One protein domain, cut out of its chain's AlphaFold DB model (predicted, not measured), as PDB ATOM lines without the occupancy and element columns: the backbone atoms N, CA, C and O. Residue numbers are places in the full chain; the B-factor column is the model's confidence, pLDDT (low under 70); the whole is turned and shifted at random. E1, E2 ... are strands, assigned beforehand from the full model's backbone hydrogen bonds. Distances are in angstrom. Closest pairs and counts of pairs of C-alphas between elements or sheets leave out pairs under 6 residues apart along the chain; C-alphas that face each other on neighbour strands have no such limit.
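Overview. This is residues 746 to 854 of the 1140 residues of an uncharacterized protein of Phycisphaeraceae bacterium (UniProt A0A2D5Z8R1). The backbone is wound in stacked turns, a solenoid with two main walls, the sheet E1 E3 E6 E9 E11 and the sheet E2 E5 E8 E10, and a small third wall of E4 and E7. The two main walls form a sandwich, two sheets face to face, with their strands at 39 degrees, while residues 798 to 811 reach as far as 26 A from the mean of the C-alphas. The printed part has 109 residues with eleven named strands, E1 to E11 in order, and no named helix; each sheet is parallel, and the strand orders are E1 E3 E6 E9 E11, E2 E5 E8 E10 and E4 E7. The class is all strand, though 46 of the 109 residues, under half, are in named elements. The whole is compact, with a radius of gyration of the C-alphas of 13.5 A, and elongated, spanning 45 by 28 by 27 A.

Arrangement. The largest sheet holds E1, residues 746 to 753, E3, 768 to 771, E6, 794 to 797, E9, 825 to 829, and E11, 847 to 850. It is twisted, its edge strands are E1 and E11, and E1 bends by 69 degrees at residue 749. Within hydrogen-bond range are N 751 and O 768 of E1 and E3, 2.9 A, N 797 and O 769 of E3 and E6, 2.9 A, N 796 and O 827 of E6 and E9, 2.9 A, and N 826 and O 847 of E9 and E11, 2.8 A. The second sheet holds E2, residues 762 to 765, E5, 788 to 792, E8, 818 to 820, and E10, 840 to 842. Here N 764 and O 789, N 790 and O 819, and N 820 and O 841 are within range, at 2.8, 2.8 and 2.9 A. The facing parts of these two sheets are 9.7 A apart centre to centre. The closest C-alphas of E1 and E2 are those of His 746 and Ala 765, 4.7 A apart. In the third sheet E4, residues 782 to 784, and E7, 812 to 814, are neighbours, with N 784 and O 813 at 2.9 A. Residues 757 to 758 pair in parallel with 783 to 784 of E4.

Along the chain. E1 begins at C-alpha 746 (98.162, 117.891, 129.908) and is 16.5 A long. E9 measures 12.6 A, E5 12.3 A, and E3 and E6 10.4 A each. E11 ends at C-alpha 850 (98.932, 100.236, 119.529).

Size, cuts and confidence. The C-alphas of Gly 805 and Ala 844, the two farthest apart, are 45.0 A apart. The printed part has no cut, and its long link is E6 to E7, with 14 residues. Mean pLDDT of the printed part is 77.1, with residues 773 to 780, 798 to 811, 830 to 834 and 851 to 854 under 70.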
ATOM      1  N   HIS A 746      98.658 118.606 128.725       95.62
ATOM      2  CA  HIS A 746      98.162 117.891 129.908       95.62
ATOM      3  C   HIS A 746      96.960 116.981 129.596       95.62
ATOM      4  O   HIS A 746      96.357 117.134 128.544       95.62
ATOM      5  N   ASP A 747      96.573 116.103 130.536       85.88
ATOM      6  CA  ASP A 747      95.441 115.139 130.464       85.88
ATOM      7  C   ASP A 747      94.164 115.624 129.750       85.88
ATOM      8  O   ASP A 747      93.510 114.869 129.033       85.88
ATOM      9  N   ALA A 748      93.775 116.888 129.935       80.69
ATOM     10  CA  ALA A 748      92.563 117.420 129.319       80.69
ATOM     11  C   ALA A 748      92.782 118.081 127.946       80.69
ATOM     12  O   ALA A 748      91.815 118.421 127.263       80.69
ATOM     13  N   GLY A 749      94.038 118.284 127.555       86.88
ATOM     14  CA  GLY A 749      94.466 118.995 126.363       86.88
ATOM     15  C   GLY A 749      94.773 118.092 125.169       86.88
ATOM     16  O   GLY A 749      95.217 116.952 125.306       86.88
ATOM     17  N   ARG A 750      94.603 118.656 123.971       90.69
ATOM     18  CA  ARG A 750      95.022 118.069 122.697       90.69
ATOM     19  C   ARG A 750      95.738 119.103 121.837       90.69
ATOM     20  O   ARG A 750      95.235 120.218 121.663       90.69
ATOM     21  N   PHE A 751      96.866 118.718 121.251       95.25
ATOM     22  CA  PHE A 751      97.554 119.501 120.226       95.25
ATOM     23  C   PHE A 751      97.272 118.907 118.838       95.25
ATOM     24  O   PHE A 751      97.455 117.711 118.624       95.25
ATOM     25  N   ILE A 752      96.778 119.738 117.915       90.62
ATOM     26  CA  ILE A 752      96.347 119.333 116.570       90.62
ATOM     27  C   ILE A 752      97.260 119.963 115.516       90.62
ATOM     28  O   ILE A 752      97.363 121.192 115.435       90.62
ATOM     29  N   LEU A 753      97.859 119.129 114.667       90.56
ATOM     30  CA  LEU A 753      98.677 119.546 113.528       90.56
ATOM     31  C   LEU A 753      97.799 119.660 112.272       90.56
ATOM     32  O   LEU A 753      97.447 118.658 111.650       90.56
ATOM     33  N   GLU A 754      97.410 120.882 111.899       87.00
ATOM     34  CA  GLU A 754      96.601 121.122 110.695       87.00
ATOM     35  C   GLU A 754      97.461 121.437 109.467       87.00
ATOM     36  O   GLU A 754      97.154 120.950 108.377       87.00
ATOM     37  N   ALA A 755      98.575 122.154 109.652       86.25
ATOM     38  CA  ALA A 755      99.608 122.326 108.630       86.25
ATOM     39  C   ALA A 755     100.373 121.018 108.347       86.25
ATOM     40  O   ALA A 755     100.690 120.283 109.278       86.25
ATOM     41  N   ASP A 756     100.736 120.789 107.077       85.19
ATOM     42  CA  ASP A 756     101.464 119.598 106.580       85.19
ATOM     43  C   ASP A 756     102.754 119.283 107.357       85.19
ATOM     44  O   ASP A 756     103.184 118.141 107.476       85.19
ATOM     45  N   THR A 757     103.395 120.306 107.911       88.50
ATOM     46  CA  THR A 757     104.566 120.170 108.775       88.50
ATOM     47  C   THR A 757     104.433 121.171 109.903       88.50
ATOM     48  O   THR A 757     104.124 122.326 109.627       88.50
ATOM     49  N   VAL A 758     104.731 120.778 111.139       93.38
ATOM     50  CA  VAL A 758     104.864 121.668 112.299       93.38
ATOM     51  C   VAL A 758     106.216 121.402 112.957       93.38
ATOM     52  O   VAL A 758     106.600 120.251 113.130       93.38
ATOM     53  N   SER A 759     106.962 122.449 113.306       93.50
ATOM     54  CA  SER A 759     108.261 122.317 113.976       93.50
ATOM     55  C   SER A 759     108.210 122.941 115.367       93.50
ATOM     56  O   SER A 759     108.100 124.159 115.492       93.50
ATOM     57  N   THR A 760     108.221 122.087 116.390       95.19
ATOM     58  CA  THR A 760     108.206 122.433 117.819       95.19
ATOM     59  C   THR A 760     108.499 121.176 118.647       95.19
ATOM     60  O   THR A 760     108.121 120.079 118.235       95.19
ATOM     61  N   ASP A 761     109.154 121.325 119.799       96.25
ATOM     62  CA  ASP A 761     109.274 120.246 120.786       96.25
ATOM     63  C   ASP A 761     107.958 120.090 121.561       96.25
ATOM     64  O   ASP A 761     107.368 121.082 121.999       96.25
ATOM     65  N   VAL A 762     107.522 118.847 121.777       98.31
ATOM     66  CA  VAL A 762     106.264 118.502 122.452       98.31
ATOM     67  C   VAL A 762     106.534 117.656 123.698       98.31
ATOM     68  O   VAL A 762     107.269 116.677 123.660       98.31
ATOM     69  N   VAL A 763     105.885 118.000 124.807       98.50
ATOM     70  CA  VAL A 763     105.799 117.198 126.028       98.50
ATOM     71  C   VAL A 763     104.360 116.736 126.207       98.50
ATOM     72  O   VAL A 763     103.462 117.556 126.405       98.50
ATOM     73  N   LEU A 764     104.131 115.427 126.184       98.31
ATOM     74  CA  LEU A 764     102.850 114.826 126.537       98.31
ATOM     75  C   LEU A 764     102.857 114.499 128.038       98.31
ATOM     76  O   LEU A 764     103.539 113.592 128.515       98.31
ATOM     77  N   ALA A 765     102.137 115.313 128.803       97.50
ATOM     78  CA  ALA A 765     101.990 115.251 130.256       97.50
ATOM     79  C   ALA A 765     100.572 114.784 130.636       97.50
ATOM     80  O   ALA A 765      99.900 115.398 131.474       97.50
ATOM     81  N   GLY A 766     100.114 113.723 129.965       90.25
ATOM     82  CA  GLY A 766      98.764 113.159 130.037       90.25
ATOM     83  C   GLY A 766      97.941 113.386 128.763       90.25
ATOM     84  O   GLY A 766      96.928 112.733 128.545       90.25
ATOM     85  N   GLY A 767      98.335 114.366 127.946       88.56
ATOM     86  CA  GLY A 767      97.532 114.850 126.827       88.56
ATOM     87  C   GLY A 767      97.628 114.031 125.543       88.56
ATOM     88  O   GLY A 767      98.273 112.985 125.463       88.56
ATOM     89  N   GLU A 768      96.988 114.559 124.504       90.12
ATOM     90  CA  GLU A 768      96.860 113.900 123.204       90.12
ATOM     91  C   GLU A 768      97.503 114.724 122.065       90.12
ATOM     92  O   GLU A 768      97.328 115.944 121.981       90.12
ATOM     93  N   LEU A 769      98.226 114.061 121.161       91.38
ATOM     94  CA  LEU A 769      98.716 114.628 119.897       91.38
ATOM     95  C   LEU A 769      97.922 114.038 118.725       91.38
ATOM     96  O   LEU A 769      97.711 112.829 118.676       91.38
ATOM     97  N   ALA A 770      97.502 114.865 117.767       85.44
ATOM     98  CA  ALA A 770      96.752 114.403 116.599       85.44
ATOM     99  C   ALA A 770      97.071 115.218 115.327       85.44
ATOM    100  O   ALA A 770      97.347 116.417 115.422       85.44
ATOM    101  N   PRO A 771      96.968 114.630 114.123       80.56
ATOM    102  CA  PRO A 771      96.797 115.395 112.890       80.56
ATOM    103  C   PRO A 771      95.396 116.043 112.844       80.56
ATOM    104  O   PRO A 771      94.531 115.767 113.677       80.56
ATOM    105  N   ALA A 772      95.133 116.919 111.874       72.25
ATOM    106  CA  ALA A 772      93.777 117.419 111.625       72.25
ATOM    107  C   ALA A 772      92.872 116.362 110.962       72.25
ATOM    108  O   ALA A 772      93.332 115.529 110.184       72.25
ATOM    109  N   ASN A 773      91.563 116.430 111.243       58.34
ATOM    110  CA  ASN A 773      90.556 115.538 110.656       58.34
ATOM    111  C   ASN A 773      90.565 115.641 109.107       58.34
ATOM    112  O   ASN A 773      90.421 116.753 108.584       58.34
ATOM    113  N   PRO A 774      90.696 114.522 108.364       48.22
ATOM    114  CA  PRO A 774      90.876 114.512 106.908       48.22
ATOM    115  C   PRO A 774      89.692 114.993 106.050       48.22
ATOM    116  O   PRO A 774      89.832 115.003 104.830       48.22
ATOM    117  N   GLU A 775      88.566 115.442 106.623       43.69
ATOM    118  CA  GLU A 775      87.370 115.929 105.895       43.69
ATOM    119  C   GLU A 775      87.625 116.980 104.784       43.69
ATOM    120  O   GLU A 775      86.740 117.209 103.960       43.69
ATOM    121  N   ASN A 776      88.799 117.630 104.729       38.91
ATOM    122  CA  ASN A 776      89.167 118.569 103.655       38.91
ATOM    123  C   ASN A 776      90.600 118.435 103.084       38.91
ATOM    124  O   ASN A 776      90.957 119.236 102.216       38.91
ATOM    125  N   THR A 777      91.428 117.468 103.505       45.78
ATOM    126  CA  THR A 777      92.794 117.302 102.950       45.78
ATOM    127  C   THR A 777      93.060 115.876 102.490       45.78
ATOM    128  O   THR A 777      93.248 114.983 103.310       45.78
ATOM    129  N   VAL A 778      93.113 115.702 101.169       42.91
ATOM    130  CA  VAL A 778      93.457 114.447 100.489       42.91
ATOM    131  C   VAL A 778      94.977 114.353 100.334       42.91
ATOM    132  O   VAL A 778      95.564 115.232  99.706       42.91
ATOM    133  N   GLY A 779      95.587 113.287 100.861       48.31
ATOM    134  CA  GLY A 779      96.967 112.892 100.555       48.31
ATOM    135  C   GLY A 779      98.082 113.826 101.036       48.31
ATOM    136  O   GLY A 779      99.038 114.057 100.300       48.31
ATOM    137  N   SER A 780      97.979 114.331 102.269       55.75
ATOM    138  CA  SER A 780      99.074 115.043 102.944       55.75
ATOM    139  C   SER A 780      99.350 114.416 104.308       55.75
ATOM    140  O   SER A 780      98.547 114.593 105.230       55.75
ATOM    141  N   HIS A 781     100.498 113.749 104.457       70.25
ATOM    142  CA  HIS A 781     101.052 113.398 105.769       70.25
ATOM    143  C   HIS A 781     101.185 114.662 106.632       70.25
ATOM    144  O   HIS A 781     101.376 115.766 106.108       70.25
ATOM    145  N   ARG A 782     101.072 114.518 107.954       80.69
ATOM    146  CA  ARG A 782     101.339 115.589 108.918       80.69
ATOM    147  C   ARG A 782     102.617 115.274 109.672       80.69
ATOM    148  O   ARG A 782     102.661 114.342 110.460       80.69
ATOM    149  N   THR A 783     103.649 116.075 109.456       86.25
ATOM    150  CA  THR A 783     104.968 115.848 110.050       86.25
ATOM    151  C   THR A 783     105.195 116.724 111.281       86.25
ATOM    152  O   THR A 783     105.074 117.951 111.198       86.25
ATOM    153  N   LEU A 784     105.623 116.132 112.399       91.44
ATOM    154  CA  LEU A 784     106.198 116.863 113.531       91.44
ATOM    155  C   LEU A 784     107.734 116.833 113.460       91.44
ATOM    156  O   LEU A 784     108.362 115.779 113.577       91.44
ATOM    157  N   ILE A 785     108.342 118.010 113.306       88.06
ATOM    158  CA  ILE A 785     109.798 118.211 113.310       88.06
ATOM    159  C   ILE A 785     110.213 118.830 114.650       88.06
ATOM    160  O   ILE A 785     110.413 120.045 114.766       88.06
ATOM    161  N   GLY A 786     110.312 117.972 115.660       90.88
ATOM    162  CA  GLY A 786     110.743 118.280 117.022       90.88
ATOM    163  C   GLY A 786     110.640 117.042 117.911       90.88
ATOM    164  O   GLY A 786     110.063 116.031 117.502       90.88
ATOM    165  N   SER A 787     111.255 117.087 119.089       93.62
ATOM    166  CA  SER A 787     111.252 115.966 120.037       93.62
ATOM    167  C   SER A 787     109.877 115.750 120.678       93.62
ATOM    168  O   SER A 787     109.101 116.695 120.828       93.62
ATOM    169  N   VAL A 788     109.585 114.508 121.073       96.50
ATOM    170  CA  VAL A 788     108.375 114.140 121.824       96.50
ATOM    171  C   VAL A 788     108.773 113.490 123.150       96.50
ATOM    172  O   VAL A 788     109.307 112.383 123.187       96.50
ATOM    173  N   GLU A 789     108.508 114.172 124.258       97.81
ATOM    174  CA  GLU A 789     108.779 113.692 125.616       97.81
ATOM    175  C   GLU A 789     107.462 113.287 126.292       97.81
ATOM    176  O   GLU A 789     106.580 114.118 126.495       97.81
ATOM    177  N   VAL A 790     107.295 112.017 126.658       98.12
ATOM    178  CA  VAL A 790     106.075 111.515 127.310       98.12
ATOM    179  C   VAL A 790     106.346 111.322 128.800       98.12
ATOM    180  O   VAL A 790     107.240 110.567 129.188       98.12
ATOM    181  N   THR A 791     105.604 112.035 129.646       98.19
ATOM    182  CA  THR A 791     105.869 112.178 131.096       98.19
ATOM    183  C   THR A 791     104.731 111.691 131.996       98.19
ATOM    184  O   THR A 791     104.938 111.512 133.195       98.19
ATOM    185  N   ALA A 792     103.554 111.437 131.424       96.25
ATOM    186  CA  ALA A 792     102.422 110.743 132.038       96.25
ATOM    187  C   ALA A 792     101.612 110.042 130.934       96.25
ATOM    188  O   ALA A 792     101.843 110.327 129.758       96.25
ATOM    189  N   ASP A 793     100.704 109.132 131.292       90.69
ATOM    190  CA  ASP A 793      99.990 108.276 130.331       90.69
ATOM    191  C   ASP A 793      99.268 109.109 129.262       90.69
ATOM    192  O   ASP A 793      98.419 109.929 129.593       90.69
ATOM    193  N   SER A 794      99.654 108.954 127.995       92.25
ATOM    194  CA  SER A 794      99.314 109.894 126.913       92.25
ATOM    195  C   SER A 794      98.951 109.182 125.611       92.25
ATOM    196  O   SER A 794      99.233 107.995 125.431       92.25
ATOM    197  N   ARG A 795      98.352 109.926 124.674       87.69
ATOM    198  CA  ARG A 795      97.812 109.385 123.415       87.69
ATOM    199  C   ARG A 795      98.364 110.074 122.172       87.69
ATOM    200  O   ARG A 795      98.601 111.282 122.169       87.69
ATOM    201  N   ILE A 796      98.495 109.310 121.092       86.38
ATOM    202  CA  ILE A 796      98.743 109.828 119.743       86.38
ATOM    203  C   ILE A 796      97.685 109.254 118.802       86.38
ATOM    204  O   ILE A 796      97.510 108.037 118.734       86.38
ATOM    205  N   LEU A 797      96.981 110.125 118.078       77.06
ATOM    206  CA  LEU A 797      96.009 109.723 117.062       77.06
ATOM    207  C   LEU A 797      96.639 109.678 115.664       77.06
ATOM    208  O   LEU A 797      97.428 110.552 115.310       77.06
ATOM    209  N   SER A 798      96.188 108.733 114.838       67.38
ATOM    210  CA  SER A 798      96.365 108.744 113.377       67.38
ATOM    211  C   SER A 798      95.002 108.620 112.676       67.38
ATOM    212  O   SER A 798      94.086 107.965 113.187       67.38
ATOM    213  N   TYR A 799      94.839 109.263 111.513       59.72
ATOM    214  CA  TYR A 799      93.581 109.292 110.758       59.72
ATOM    215  C   TYR A 799      93.741 108.734 109.339       59.72
ATOM    216  O   TYR A 799      94.682 109.030 108.612       59.72
ATOM    217  N   ASP A 800      92.738 107.976 108.901       45.78
ATOM    218  CA  ASP A 800      92.656 107.456 107.534       45.78
ATOM    219  C   ASP A 800      91.891 108.443 106.623       45.78
ATOM    220  O   ASP A 800      90.847 108.992 107.004       45.78
ATOM    221  N   GLY A 801      92.448 108.707 105.441       41.53
ATOM    222  CA  GLY A 801      92.073 109.813 104.563       41.53
ATOM    223  C   GLY A 801      90.699 109.635 103.916       41.53
ATOM    224  O   GLY A 801      90.473 108.719 103.130       41.53
ATOM    225  N   LEU A 802      89.774 110.560 104.185       38.94
ATOM    226  CA  LEU A 802      88.448 110.603 103.555       38.94
ATOM    227  C   LEU A 802      88.532 111.110 102.101       38.94
ATOM    228  O   LEU A 802      88.165 112.243 101.789       38.94
ATOM    229  N   ALA A 803      88.995 110.249 101.194       28.98
ATOM    230  CA  ALA A 803      89.044 110.518  99.760       28.98
ATOM    231  C   ALA A 803      88.301 109.442  98.951       28.98
ATOM    232  O   ALA A 803      88.791 108.342  98.701       28.98
ATOM    233  N   ILE A 804      87.107 109.798  98.471       30.44
ATOM    234  CA  ILE A 804      86.319 109.019  97.504       30.44
ATOM    235  C   ILE A 804      87.131 108.697  96.232       30.44
ATOM    236  O   ILE A 804      87.143 109.469  95.273       30.44
ATOM    237  N   GLY A 805      87.761 107.519  96.209       34.34
ATOM    238  CA  GLY A 805      88.409 106.937  95.029       34.34
ATOM    239  C   GLY A 805      89.943 106.954  94.991       34.34
ATOM    240  O   GLY A 805      90.491 106.488  93.993       34.34
ATOM    241  N   GLN A 806      90.638 107.428  96.032       33.91
ATOM    242  CA  GLN A 806      92.088 107.226  96.197       33.91
ATOM    243  C   GLN A 806      92.437 106.895  97.650       33.91
ATOM    244  O   GLN A 806      91.901 107.498  98.572       33.91
ATOM    245  N   VAL A 807      93.337 105.928  97.831       34.38
ATOM    246  CA  VAL A 807      93.829 105.477  99.140       34.38
ATOM    247  C   VAL A 807      95.098 106.263  99.467       34.38
ATOM    248  O   VAL A 807      96.193 105.744  99.290       34.38
ATOM    249  N   ASP A 808      94.937 107.515  99.890       42.81
ATOM    250  CA  ASP A 808      96.033 108.326 100.430       42.81
ATOM    251  C   ASP A 808      95.683 108.713 101.880       42.81
ATOM    252  O   ASP A 808      94.723 109.451 102.131       42.81
ATOM    253  N   THR A 809      96.430 108.154 102.832       48.59
ATOM    254  CA  THR A 809      96.246 108.293 104.284       48.59
ATOM    255  C   THR A 809      96.731 109.653 104.808       48.59
ATOM    256  O   THR A 809      97.400 110.411 104.103       48.59
ATOM    257  N   VAL A 810      96.350 110.008 106.043       49.62
ATOM    258  CA  VAL A 810      96.880 111.189 106.750       49.62
ATOM    259  C   VAL A 810      97.639 110.702 107.978       49.62
ATOM    260  O   VAL A 810      97.161 110.754 109.112       49.62
ATOM    261  N   ASP A 811      98.836 110.195 107.707       62.66
ATOM    262  CA  ASP A 811      99.750 109.707 108.729       62.66
ATOM    263  C   ASP A 811     100.403 110.846 109.510       62.66
ATOM    264  O   ASP A 811     100.535 111.974 109.021       62.66
ATOM    265  N   LEU A 812     100.760 110.548 110.760       76.56
ATOM    266  CA  LEU A 812     101.465 111.457 111.656       76.56
ATOM    267  C   LEU A 812     102.933 111.031 111.744       76.56
ATOM    268  O   LEU A 812     103.295 110.175 112.548       76.56
ATOM    269  N   ASP A 813     103.769 111.658 110.921       79.75
ATOM    270  CA  ASP A 813     105.201 111.374 110.849       79.75
ATOM    271  C   ASP A 813     105.929 112.056 112.019       79.75
ATOM    272  O   ASP A 813     105.924 113.292 112.126       79.75
ATOM    273  N   LEU A 814     106.622 111.292 112.869       85.88
ATOM    274  CA  LEU A 814     107.436 111.856 113.951       85.88
ATOM    275  C   LEU A 814     108.924 111.816 113.586       85.88
ATOM    276  O   LEU A 814     109.561 110.761 113.589       85.88
ATOM    277  N   GLN A 815     109.486 112.986 113.260       85.31
ATOM    278  CA  GLN A 815     110.870 113.108 112.780       85.31
ATOM    279  C   GLN A 815     111.900 113.444 113.865       85.31
ATOM    280  O   GLN A 815     113.097 113.275 113.633       85.31
ATOM    281  N   GLY A 816     111.472 113.917 115.036       86.62
ATOM    282  CA  GLY A 816     112.358 114.084 116.189       86.62
ATOM    283  C   GLY A 816     112.422 112.840 117.084       86.62
ATOM    284  O   GLY A 816     111.667 111.889 116.885       86.62
ATOM    285  N   PRO A 817     113.322 112.836 118.083       90.00
ATOM    286  CA  PRO A 817     113.442 111.733 119.027       90.00
ATOM    287  C   PRO A 817     112.234 111.674 119.973       90.00
ATOM    288  O   PRO A 817     111.752 112.704 120.450       90.00
ATOM    289  N   ILE A 818     111.796 110.458 120.287       92.25
ATOM    290  CA  ILE A 818     110.717 110.146 121.222       92.25
ATOM    291  C   ILE A 818     111.321 109.540 122.491       92.25
ATOM    292  O   ILE A 818     112.079 108.571 122.437       92.25
ATOM    293  N   THR A 819     110.980 110.087 123.655       94.75
ATOM    294  CA  THR A 819     111.377 109.535 124.960       94.75
ATOM    295  C   THR A 819     110.150 109.320 125.832       94.75
ATOM    296  O   THR A 819     109.436 110.274 126.131       94.75
ATOM    297  N   ILE A 820     109.920 108.084 126.275       96.19
ATOM    298  CA  ILE A 820     108.827 107.726 127.189       96.19
ATOM    299  C   ILE A 820     109.401 107.537 128.595       96.19
ATOM    300  O   ILE A 820     110.343 106.768 128.800       96.19
ATOM    301  N   SER A 821     108.853 108.253 129.574       97.50
ATOM    302  CA  SER A 821     109.322 108.226 130.964       97.50
ATOM    303  C   SER A 821     109.057 106.876 131.657       97.50
ATOM    304  O   SER A 821     108.155 106.142 131.259       97.50
ATOM    305  N   PRO A 822     109.809 106.513 132.716       95.94
ATOM    306  CA  PRO A 822     109.604 105.254 133.437       95.94
ATOM    307  C   PRO A 822     108.186 105.100 134.008       95.94
ATOM    308  O   PRO A 822     107.717 105.984 134.724       95.94
ATOM    309  N   ASN A 823     107.568 103.932 133.807       94.12
ATOM    310  CA  ASN A 823     106.193 103.599 134.226       94.12
ATOM    311  C   ASN A 823     105.104 104.491 133.597       94.12
ATOM    312  O   ASN A 823     104.114 104.795 134.258       94.12
ATOM    313  N   VAL A 824     105.307 104.925 132.349       97.19
ATOM    314  CA  VAL A 824     104.335 105.696 131.562       97.19
ATOM    315  C   VAL A 824     103.916 104.912 130.321       97.19
ATOM    316  O   VAL A 824     104.761 104.306 129.659       97.19
ATOM    317  N   VAL A 825     102.624 104.955 129.998       90.25
ATOM    318  CA  VAL A 825     102.041 104.372 128.786       90.25
ATOM    319  C   VAL A 825     101.906 105.437 127.690       90.25
ATOM    320  O   VAL A 825     101.322 106.498 127.907       90.25
ATOM    321  N   LEU A 826     102.402 105.145 126.488       90.94
ATOM    322  CA  LEU A 826     102.033 105.847 125.260       90.94
ATOM    323  C   LEU A 826     101.118 104.945 124.430       90.94
ATOM    324  O   LEU A 826     101.504 103.838 124.057       90.94
ATOM    325  N   GLU A 827      99.915 105.424 124.137       85.56
ATOM    326  CA  GLU A 827      98.898 104.690 123.383       85.56
ATOM    327  C   GLU A 827      98.710 105.304 121.987       85.56
ATOM    328  O   GLU A 827      98.391 106.489 121.847       85.56
ATOM    329  N   ILE A 828      98.930 104.495 120.948       79.44
ATOM    330  CA  ILE A 828      98.735 104.864 119.543       79.44
ATOM    331  C   ILE A 828      97.358 104.372 119.089       79.44
ATOM    332  O   ILE A 828      97.071 103.172 119.108       79.44
ATOM    333  N   ILE A 829      96.510 105.311 118.669       70.94
ATOM    334  CA  ILE A 829      95.114 105.069 118.291       70.94
ATOM    335  C   ILE A 829      94.941 105.470 116.824       70.94
ATOM    336  O   ILE A 829      94.881 106.654 116.487       70.94
ATOM    337  N   GLY A 830      94.860 104.495 115.919       60.47
ATOM    338  CA  GLY A 830      94.804 104.788 114.489       60.47
ATOM    339  C   GLY A 830      94.728 103.558 113.581       60.47
ATOM    340  O   GLY A 830      94.640 102.438 114.071       60.47
ATOM    341  N   PRO A 831      94.675 103.767 112.249       50.50
ATOM    342  CA  PRO A 831      94.757 102.705 111.237       50.50
ATOM    343  C   PRO A 831      96.182 102.262 110.960       50.50
ATOM    344  O   PRO A 831      96.430 101.149 110.524       50.50
ATOM    345  N   ASN A 832      97.100 103.187 111.145       52.62
ATOM    346  CA  ASN A 832      98.452 103.065 110.684       52.62
ATOM    347  C   ASN A 832      99.332 103.114 111.926       52.62
ATOM    348  O   ASN A 832      98.963 103.729 112.938       52.62
ATOM    349  N   GLY A 833     100.468 102.433 111.843       55.31
ATOM    350  CA  GLY A 833     101.479 102.469 112.883       55.31
ATOM    351  C   GLY A 833     102.004 103.876 113.135       55.31
ATOM    352  O   GLY A 833     101.676 104.840 112.442       55.31
ATOM    353  N   LEU A 834     102.869 103.982 114.139       67.19
ATOM    354  CA  LEU A 834     103.651 105.190 114.336       67.19
ATOM    355  C   LEU A 834     104.971 105.075 113.568       67.19
ATOM    356  O   LEU A 834     105.880 104.379 114.022       67.19
ATOM    357  N   ASP A 835     105.083 105.801 112.457       70.12
ATOM    358  CA  ASP A 835     106.347 105.966 111.738       70.12
ATOM    359  C   ASP A 835     107.268 106.906 112.540       70.12
ATOM    360  O   ASP A 835     107.146 108.138 112.519       70.12
ATOM    361  N   VAL A 836     108.192 106.303 113.294       71.88
ATOM    362  CA  VAL A 836     109.220 107.015 114.066       71.88
ATOM    363  C   VAL A 836     110.520 107.047 113.273       71.88
ATOM    364  O   VAL A 836     111.218 106.040 113.152       71.88
ATOM    365  N   PHE A 837     110.873 108.225 112.761       72.12
ATOM    366  CA  PHE A 837     112.095 108.411 111.975       72.12
ATOM    367  C   PHE A 837     113.322 108.732 112.851       72.12
ATOM    368  O   PHE A 837     114.453 108.470 112.423       72.12
ATOM    369  N   GLY A 838     113.105 109.279 114.058       78.19
ATOM    370  CA  GLY A 838     114.125 109.600 115.071       78.19
ATOM    371  C   GLY A 838     114.427 108.460 116.056       78.19
ATOM    372  O   GLY A 838     113.984 107.330 115.868       78.19
ATOM    373  N   ASP A 839     115.174 108.755 117.126       86.81
ATOM    374  CA  ASP A 839     115.410 107.797 118.220       86.81
ATOM    375  C   ASP A 839     114.113 107.508 118.998       86.81
ATOM    376  O   ASP A 839     113.306 108.410 119.216       86.81
ATOM    377  N   LEU A 840     113.943 106.280 119.492       89.88
ATOM    378  CA  LEU A 840     112.844 105.862 120.365       89.88
ATOM    379  C   LEU A 840     113.414 105.256 121.654       89.88
ATOM    380  O   LEU A 840     113.984 104.168 121.636       89.88
ATOM    381  N   ASN A 841     113.249 105.944 122.784       92.00
ATOM    382  CA  ASN A 841     113.812 105.541 124.074       92.00
ATOM    383  C   ASN A 841     112.717 105.293 125.123       92.00
ATOM    384  O   ASN A 841     111.967 106.209 125.472       92.00
ATOM    385  N   LEU A 842     112.644 104.070 125.656       94.25
ATOM    386  CA  LEU A 842     111.649 103.671 126.654       94.25
ATOM    387  C   LEU A 842     112.259 103.542 128.057       94.25
ATOM    388  O   LEU A 842     113.107 102.688 128.320       94.25
ATOM    389  N   GLY A 843     111.777 104.349 129.002       93.50
ATOM    390  CA  GLY A 843     112.132 104.242 130.415       93.50
ATOM    391  C   GLY A 843     111.776 102.881 131.030       93.50
ATOM    392  O   GLY A 843     110.990 102.104 130.494       93.50
ATOM    393  N   ALA A 844     112.343 102.578 132.199       91.38
ATOM    394  CA  ALA A 844     112.054 101.322 132.892       91.38
ATOM    395  C   ALA A 844     110.556 101.199 133.230       91.38
ATOM    396  O   ALA A 844     110.000 102.066 133.904       91.38
ATOM    397  N   GLY A 845     109.912 100.130 132.753       89.62
ATOM    398  CA  GLY A 845     108.467  99.928 132.903       89.62
ATOM    399  C   GLY A 845     107.595 100.863 132.056       89.62
ATOM    400  O   GLY A 845     106.391 100.891 132.265       89.62
ATOM    401  N   ALA A 846     108.176 101.649 131.144       95.44
ATOM    402  CA  ALA A 846     107.410 102.372 130.134       95.44
ATOM    403  C   ALA A 846     106.798 101.391 129.125       95.44
ATOM    404  O   ALA A 846     107.428 100.384 128.787       95.44
ATOM    405  N   GLU A 847     105.615 101.706 128.610       92.75
ATOM    406  CA  GLU A 847     104.919 100.885 127.619       92.75
ATOM    407  C   GLU A 847     104.519 101.731 126.407       92.75
ATOM    408  O   GLU A 847     103.973 102.820 126.553       92.75
ATOM    409  N   LEU A 848     104.768 101.219 125.207       89.75
ATOM    410  CA  LEU A 848     104.246 101.744 123.950       89.75
ATOM    411  C   LEU A 848     103.248 100.724 123.399       89.75
ATOM    412  O   LEU A 848     103.635  99.593 123.115       89.75
ATOM    413  N   ARG A 849     101.979 101.109 123.267       82.62
ATOM    414  CA  ARG A 849     100.876 100.239 122.827       82.62
ATOM    415  C   ARG A 849     100.261 100.768 121.534       82.62
ATOM    416  O   ARG A 849     100.159 101.982 121.368       82.62
ATOM    417  N   ALA A 850      99.792  99.881 120.661       70.12
ATOM    418  CA  ALA A 850      98.932 100.236 119.529       70.12
ATOM    419  C   ALA A 850      97.698  99.330 119.516       70.12
ATOM    420  O   ALA A 850      97.828  98.110 119.570       70.12
ATOM    421  N   GLU A 851      96.498  99.913 119.449       56.16
ATOM    422  CA  GLU A 851      95.264  99.145 119.676       56.16
ATOM    423  C   GLU A 851      94.982  98.077 118.601       56.16
ATOM    424  O   GLU A 851      94.333  97.072 118.899       56.16
ATOM    425  N   GLN A 852      95.409  98.291 117.348       53.00
ATOM    426  CA  GLN A 852      95.011  97.462 116.201       53.00
ATOM    427  C   GLN A 852      96.064  97.436 115.064       53.00
ATOM    428  O   GLN A 852      95.811  97.987 114.002       53.00
ATOM    429  N   GLN A 853      97.178  96.705 115.242       52.84
ATOM    430  CA  GLN A 853      98.207  96.360 114.220       52.84
ATOM    431  C   GLN A 853      99.440  97.302 114.119       52.84
ATOM    432  O   GLN A 853      99.516  98.329 114.781       52.84
ATOM    433  N   GLU A 854     100.473  96.828 113.405       50.50
ATOM    434  CA  GLU A 854     101.914  97.146 113.513       50.50
ATOM    435  C   GLU A 854     102.308  98.600 113.827       50.50
ATOM    436  O   GLU A 854     102.018  99.511 113.057       50.50
TER     437      GLU A 854